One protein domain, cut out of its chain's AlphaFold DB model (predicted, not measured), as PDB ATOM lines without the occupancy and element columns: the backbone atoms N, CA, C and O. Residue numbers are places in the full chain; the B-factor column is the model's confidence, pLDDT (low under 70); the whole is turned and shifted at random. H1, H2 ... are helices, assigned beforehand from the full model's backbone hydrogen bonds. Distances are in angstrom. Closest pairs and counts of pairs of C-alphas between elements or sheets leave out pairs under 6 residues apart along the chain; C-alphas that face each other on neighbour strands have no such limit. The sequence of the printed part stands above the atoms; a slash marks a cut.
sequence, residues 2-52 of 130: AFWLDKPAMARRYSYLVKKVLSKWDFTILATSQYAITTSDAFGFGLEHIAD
ATOM      1  N   ALA A   2      -1.040 -28.120  52.448       58.84
ATOM      2  CA  ALA A   2      -0.421 -26.805  52.187       58.84
ATOM      3  C   ALA A   2      -1.022 -26.009  51.004       58.84
ATOM      4  O   ALA A   2      -1.159 -24.800  51.101       58.84
ATOM      5  N   PHE A   3      -1.459 -26.672  49.924       61.09
ATOM      6  CA  PHE A   3      -2.085 -26.004  48.767       61.09
ATOM      7  C   PHE A   3      -3.321 -25.165  49.141       61.09
ATOM      8  O   PHE A   3      -3.523 -24.065  48.632       61.09
ATOM      9  N   TRP A   4      -4.141 -25.690  50.051       66.81
ATOM     10  CA  TRP A   4      -5.380 -25.053  50.492       66.81
ATOM     11  C   TRP A   4      -5.107 -23.836  51.387       66.81
ATOM     12  O   TRP A   4      -5.868 -22.876  51.339       66.81
ATOM     13  N   LEU A   5      -3.995 -23.865  52.134       65.00
ATOM     14  CA  LEU A   5      -3.476 -22.748  52.929       65.00
ATOM     15  C   LEU A   5      -2.863 -21.648  52.051       65.00
ATOM     16  O   LEU A   5      -3.117 -20.474  52.286       65.00
ATOM     17  N   ASP A   6      -2.082 -22.032  51.040       70.50
ATOM     18  CA  ASP A   6      -1.333 -21.104  50.184       70.50
ATOM     19  C   ASP A   6      -2.239 -20.344  49.197       70.50
ATOM     20  O   ASP A   6      -2.040 -19.159  48.934       70.50
ATOM     21  N   LYS A   7      -3.273 -21.004  48.646       79.69
ATOM     22  CA  LYS A   7      -4.148 -20.419  47.606       79.69
ATOM     23  C   LYS A   7      -5.642 -20.685  47.856       79.69
ATOM     24  O   LYS A   7      -6.283 -21.386  47.062       79.69
ATOM     25  N   PRO A   8      -6.251 -20.067  48.886       76.81
ATOM     26  CA  PRO A   8      -7.639 -20.329  49.291       76.81
ATOM     27  C   PRO A   8      -8.679 -19.993  48.204       76.81
ATOM     28  O   PRO A   8      -9.690 -20.682  48.058       76.81
ATOM     29  N   ALA A   9      -8.430 -18.974  47.374       81.31
ATOM     30  CA  ALA A   9      -9.330 -18.619  46.272       81.31
ATOM     31  C   ALA A   9      -9.384 -19.703  45.177       81.31
ATOM     32  O   ALA A   9     -10.460 -20.038  44.674       81.31
ATOM     33  N   MET A  10      -8.232 -20.290  44.831       84.81
ATOM     34  CA  MET A  10      -8.141 -21.367  43.836       84.81
ATOM     35  C   MET A  10      -8.760 -22.657  44.361       84.81
ATOM     36  O   MET A  10      -9.545 -23.302  43.669       84.81
ATOM     37  N   ALA A  11      -8.465 -22.972  45.617       82.50
ATOM     38  CA  ALA A  11      -9.115 -24.012  46.392       82.50
ATOM     39  C   ALA A  11     -10.650 -23.931  46.301       82.50
ATOM     40  O   ALA A  11     -11.311 -24.878  45.866       82.50
ATOM     41  N   ARG A  12     -11.226 -22.764  46.609       82.69
ATOM     42  CA  ARG A  12     -12.668 -22.522  46.489       82.69
ATOM     43  C   ARG A  12     -13.169 -22.750  45.058       82.69
ATOM     44  O   ARG A  12     -14.172 -23.435  44.861       82.69
ATOM     45  N   ARG A  13     -12.471 -22.217  44.051       88.12
ATOM     46  CA  ARG A  13     -12.844 -22.385  42.637       88.12
ATOM     47  C   ARG A  13     -12.901 -23.859  42.232       88.12
ATOM     48  O   ARG A  13     -13.882 -24.270  41.611       88.12
ATOM     49  N   TYR A  14     -11.890 -24.649  42.582       88.44
ATOM     50  CA  TYR A  14     -11.842 -26.070  42.233       88.44
ATOM     51  C   TYR A  14     -12.896 -26.886  42.974       88.44
ATOM     52  O   TYR A  14     -13.614 -27.657  42.339       88.44
ATOM     53  N   SER A  15     -13.079 -26.652  44.274       87.69
ATOM     54  CA  SER A  15     -14.142 -27.296  45.053       87.69
ATOM     55  C   SER A  15     -15.532 -27.013  44.478       87.69
ATOM     56  O   SER A  15     -16.369 -27.912  44.387       87.69
ATOM     57  N   TYR A  16     -15.778 -25.776  44.037       89.38
ATOM     58  CA  TYR A  16     -17.050 -25.402  43.422       89.38
ATOM     59  C   TYR A  16     -17.236 -26.071  42.062       89.38
ATOM     60  O   TYR A  16     -18.332 -26.543  41.766       89.38
ATOM     61  N   LEU A  17     -16.177 -26.141  41.253       92.25
ATOM     62  CA  LEU A  17     -16.217 -26.818  39.961       92.25
ATOM     63  C   LEU A  17     -16.572 -28.302  40.123       92.25
ATOM     64  O   LEU A  17     -17.492 -28.769  39.456       92.25
ATOM     65  N   VAL A  18     -15.902 -29.008  41.040       91.12
ATOM     66  CA  VAL A  18     -16.172 -30.428  41.323       91.12
ATOM     67  C   VAL A  18     -17.617 -30.621  41.765       91.12
ATOM     68  O   VAL A  18     -18.337 -31.410  41.154       91.12
ATOM     69  N   LYS A  19     -18.080 -29.847  42.757       91.50
ATOM     70  CA  LYS A  19     -19.477 -29.896  43.203       91.50
ATOM     71  C   LYS A  19     -20.438 -29.655  42.038       91.50
ATOM     72  O   LYS A  19     -21.332 -30.453  41.806       91.50
ATOM     73  N   LYS A  20     -20.244 -28.576  41.275       93.31
ATOM     74  CA  LYS A  20     -21.141 -28.186  40.178       93.31
ATOM     75  C   LYS A  20     -21.245 -29.262  39.096       93.31
ATOM     76  O   LYS A  20     -22.327 -29.442  38.548       93.31
ATOM     77  N   VAL A  21     -20.141 -29.924  38.753       95.19
ATOM     78  CA  VAL A  21     -20.144 -30.983  37.733       95.19
ATOM     79  C   VAL A  21     -20.828 -32.234  38.270       95.19
ATOM     80  O   VAL A  21     -21.763 -32.715  37.642       95.19
ATOM     81  N   LEU A  22     -20.421 -32.719  39.443       94.50
ATOM     82  CA  LEU A  22     -20.937 -33.968  40.007       94.50
ATOM     83  C   LEU A  22     -22.405 -33.860  40.452       94.50
ATOM     84  O   LEU A  22     -23.161 -34.811  40.295       94.50
ATOM     85  N   SER A  23     -22.845 -32.695  40.936       91.69
ATOM     86  CA  SER A  23     -24.253 -32.475  41.288       91.69
ATOM     87  C   SER A  23     -25.182 -32.478  40.074       91.69
ATOM     88  O   SER A  23     -26.347 -32.801  40.229       91.69
ATOM     89  N   LYS A  24     -24.700 -32.154  38.863       94.50
ATOM     90  CA  LYS A  24     -25.511 -32.293  37.635       94.50
ATOM     91  C   LYS A  24     -25.765 -33.749  37.245       94.50
ATOM     92  O   LYS A  24     -26.595 -33.999  36.385       94.50
ATOM     93  N   TRP A  25     -24.987 -34.666  37.810       95.94
ATOM     94  CA  TRP A  25     -25.079 -36.103  37.580       95.94
ATOM     95  C   TRP A  25     -25.819 -36.796  38.735       95.94
ATOM     96  O   TRP A  25     -25.793 -38.017  38.828       95.94
ATOM     97  N   ASP A  26     -26.424 -36.016  39.640       94.06
ATOM     98  CA  ASP A  26     -27.167 -36.488  40.812       94.06
ATOM     99  C   ASP A  26     -26.361 -37.402  41.755       94.06
ATOM    100  O   ASP A  26     -26.901 -38.241  42.475       94.06
ATOM    101  N   PHE A  27     -25.038 -37.221  41.803       95.62
ATOM    102  CA  PHE A  27     -24.186 -37.961  42.730       95.62
ATOM    103  C   PHE A  27     -24.235 -37.398  44.151       95.62
ATOM    104  O   PHE A  27     -24.159 -36.187  44.374       95.62
ATOM    105  N   THR A  28     -24.239 -38.304  45.136       94.19
ATOM    106  CA  THR A  28     -23.941 -37.960  46.532       94.19
ATOM    107  C   THR A  28     -22.429 -37.899  46.725       94.19
ATOM    108  O   THR A  28     -21.727 -38.891  46.540       94.19
ATOM    109  N   ILE A  29     -21.918 -36.729  47.101       92.38
ATOM    110  CA  ILE A  29     -20.479 -36.467  47.198       92.38
ATOM    111  C   ILE A  29     -20.073 -36.433  48.671       92.38
ATOM    112  O   ILE A  29     -20.542 -35.582  49.426       92.38
ATOM    113  N   LEU A  30     -19.145 -37.307  49.061       91.94
ATOM    114  CA  LEU A  30     -18.466 -37.238  50.353       91.94
ATOM    115  C   LEU A  30     -17.012 -36.813  50.135       91.94
ATOM    116  O   LEU A  30     -16.239 -37.525  49.501       91.94
ATOM    117  N   ALA A  31     -16.639 -35.652  50.670       89.12
ATOM    118  CA  ALA A  31     -15.281 -35.125  50.586       89.12
ATOM    119  C   ALA A  31     -14.640 -35.063  51.978       89.12
ATOM    120  O   ALA A  31     -15.249 -34.583  52.934       89.12
ATOM    121  N   THR A  32     -13.393 -35.517  52.092       87.38
ATOM    122  CA  THR A  32     -12.627 -35.469  53.343       87.38
ATOM    123  C   THR A  32     -11.702 -34.257  53.362       87.38
ATOM    124  O   THR A  32     -10.826 -34.138  52.506       87.38
ATOM    125  N   SER A  33     -11.854 -33.390  54.365       82.00
ATOM    126  CA  SER A  33     -10.951 -32.262  54.617       82.00
ATOM    127  C   SER A  33     -10.113 -32.533  55.866       82.00
ATOM    128  O   SER A  33     -10.655 -32.878  56.917       82.00
ATOM    129  N   GLN A  34      -8.791 -32.404  55.752       78.69
ATOM    130  CA  GLN A  34      -7.858 -32.598  56.862       78.69
ATOM    131  C   GLN A  34      -7.372 -31.246  57.374       78.69
ATOM    132  O   GLN A  34      -6.750 -30.483  56.631       78.69
ATOM    133  N   TYR A  35      -7.611 -30.989  58.658       71.88
ATOM    134  CA  TYR A  35      -7.179 -29.777  59.344       71.88
ATOM    135  C   TYR A  35      -5.958 -30.060  60.218       71.88
ATOM    136  O   TYR A  35      -5.841 -31.129  60.822       71.88
ATOM    137  N   ALA A  36      -5.052 -29.086  60.304       59.69
ATOM    138  CA  ALA A  36      -3.994 -29.120  61.302       59.69
ATOM    139  C   ALA A  36      -4.599 -28.875  62.695       59.69
ATOM    140  O   ALA A  36      -5.445 -28.002  62.874       59.69
ATOM    141  N   ILE A  37      -4.156 -29.649  63.689       54.81
ATOM    142  CA  ILE A  37      -4.689 -29.639  65.066       54.81
ATOM    143  C   ILE A  37      -4.481 -28.287  65.770       54.81
ATOM    144  O   ILE A  37      -5.217 -27.960  66.692       54.81
ATOM    145  N   THR A  38      -3.483 -27.509  65.345       49.53
ATOM    146  CA  THR A  38      -3.123 -26.203  65.918       49.53
ATOM    147  C   THR A  38      -4.063 -25.077  65.497       49.53
ATOM    148  O   THR A  38      -4.156 -24.062  66.182       49.53
ATOM    149  N   THR A  39      -4.786 -25.249  64.394       55.56
ATOM    150  CA  THR A  39      -5.838 -24.331  63.964       55.56
ATOM    151  C   THR A  39      -7.153 -24.748  64.600       55.56
ATOM    152  O   THR A  39      -7.958 -25.438  63.978       55.56
ATOM    153  N   SER A  40      -7.346 -24.346  65.856       52.50
ATOM    154  CA  SER A  40      -8.524 -24.658  66.674       52.50
ATOM    155  C   SER A  40      -9.856 -24.402  65.961       52.50
ATOM    156  O   SER A  40     -10.811 -25.117  66.231       52.50
ATOM    157  N   ASP A  41      -9.892 -23.454  65.015       52.75
ATOM    158  CA  ASP A  41     -11.097 -23.052  64.279       52.75
ATOM    159  C   ASP A  41     -10.825 -22.541  62.851       52.75
ATOM    160  O   ASP A  41     -11.497 -21.627  62.378       52.75
ATOM    161  N   ALA A  42      -9.867 -23.111  62.110       47.47
ATOM    162  CA  ALA A  42      -9.656 -22.677  60.721       47.47
ATOM    163  C   ALA A  42     -10.708 -23.257  59.756       47.47
ATOM    164  O   ALA A  42     -10.409 -24.074  58.885       47.47
ATOM    165  N   PHE A  43     -11.949 -22.783  59.884       54.66
ATOM    166  CA  PHE A  43     -12.730 -22.427  58.703       54.66
ATOM    167  C   PHE A  43     -11.888 -21.407  57.910       54.66
ATOM    168  O   PHE A  43     -11.399 -20.442  58.493       54.66
ATOM    169  N   GLY A  44     -11.634 -21.626  56.620       53.84
ATOM    170  CA  GLY A  44     -10.768 -20.724  55.850       53.84
ATOM    171  C   GLY A  44     -10.215 -21.252  54.522       53.84
ATOM    172  O   GLY A  44      -9.467 -20.535  53.862       53.84
ATOM    173  N   PHE A  45     -10.566 -22.467  54.095       62.19
ATOM    174  CA  PHE A  45     -10.060 -23.059  52.844       62.19
ATOM    175  C   PHE A  45     -11.094 -23.067  51.713       62.19
ATOM    176  O   PHE A  45     -10.818 -23.535  50.607       62.19
ATOM    177  N   GLY A  46     -12.294 -22.543  51.970       65.38
ATOM    178  CA  GLY A  46     -13.330 -22.312  50.970       65.38
ATOM    179  C   GLY A  46     -14.270 -23.493  50.719       65.38
ATOM    180  O   GLY A  46     -15.357 -23.269  50.180       65.38
ATOM    181  N   LEU A  47     -13.921 -24.719  51.127       74.94
ATOM    182  CA  LEU A  47     -14.779 -25.901  50.947       74.94
ATOM    183  C   LEU A  47     -16.013 -25.843  51.860       74.94
ATOM    184  O   LEU A  47     -17.119 -26.136  51.413       74.94
ATOM    185  N   GLU A  48     -15.848 -25.377  53.096       77.44
ATOM    186  CA  GLU A  48     -16.903 -25.163  54.096       77.44
ATOM    187  C   GLU A  48     -18.041 -24.253  53.594       77.44
ATOM    188  O   GLU A  48     -19.218 -24.454  53.905       77.44
ATOM    189  N   HIS A  49     -17.713 -23.266  52.758       78.50
ATOM    190  CA  HIS A  49     -18.698 -22.342  52.202       78.50
ATOM    191  C   HIS A  49     -19.460 -22.951  51.022       78.50
ATOM    192  O   HIS A  49     -20.597 -22.559  50.746       78.50
ATOM    193  N   ILE A  50     -18.846 -23.912  50.333       86.06
ATOM    194  CA  ILE A  50     -19.407 -24.574  49.154       86.06
ATOM    195  C   ILE A  50     -20.225 -25.802  49.549       86.06
ATOM    196  O   ILE A  50     -21.237 -26.087  48.904       86.06
ATOM    197  N   ALA A  51     -19.812 -26.518  50.593       88.81
ATOM    198  CA  ALA A  51     -20.464 -27.733  51.049       88.81
ATOM    199  C   ALA A  51     -21.894 -27.460  51.551       88.81
ATOM    200  O   ALA A  51     -22.162 -26.468  52.245       88.81
ATOM    201  N   ASP A  52     -22.819 -28.350  51.190       91.31
ATOM    202  CA  ASP A  52     -24.189 -28.332  51.718       91.31
ATOM    203  C   ASP A  52     -24.271 -29.011  53.087       91.31
ATOM    204  O   ASP A  52     -25.080 -28.596  53.916       91.31
TER     205      ASP A  52
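Overview. This is residues 2 to 52 of the 130 residues of the protein "KaiC domain-containing protein" of Candidatus Bathyarchaeota archaeon (UniProt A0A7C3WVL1). One long helix, H2, makes one side of an elongated loop: after Ser 23 the backbone turns and runs back in an extended stretch past the helix's beginning, turns again at residues 36 to 41, which stick out, and returns to the short helix H3, packed on H2. The short helix H1 sits by the beginning of H2. The printed part has 51 residues, with three named helices in the order H1, H2, H3 and no named strand; its class is all helix, though under half of the residues, 25, are in named elements. It is only just loose, close to compact, with a radius of gyration of the C-alphas of 11.8 A, and spans 37 by 19 by 15 A.

Along the chain. Find C-alpha 8 at (-7.639, -20.329, 49.291); from there H2, residues 8 to 23, runs 22.1 A to C-alpha 23 at (-24.253, -32.475, 41.288). Before it look for H1, residues 2 to 6. Farther on is H3, residues 47 to 50, ending at C-alpha 50, (-19.407, -24.574, 49.154).

Arrangement. Start at H2, which touches H3; their closest C-alphas, those of Arg 12 and Leu 47, are 6.0 A apart. Look next at H1, close to H2 but not clearly touching it; the closest C-alphas, of Trp 4 and Ala 11, are 5.6 A apart. H1 and H3 are apart. In the backbones of H1 and H2 every O i to N i+4 pair is within hydrogen-bond range; H3 is too short for such a pair.

Size, cuts and confidence. Look at Trp 25 and Thr 38 for the two C-alphas farthest apart, 37.2 A. The printed part has no cut. The link from H1 to H2 is tight, and that from H2 to H3, 23 residues, is long. Residues 21 to 26, of which 21 to 23 belong to H2, and residues 36 to 41 stand free. The mean pLDDT of the printed part is 78.2, with residues 2 to 5 and 36 to 46 under 70.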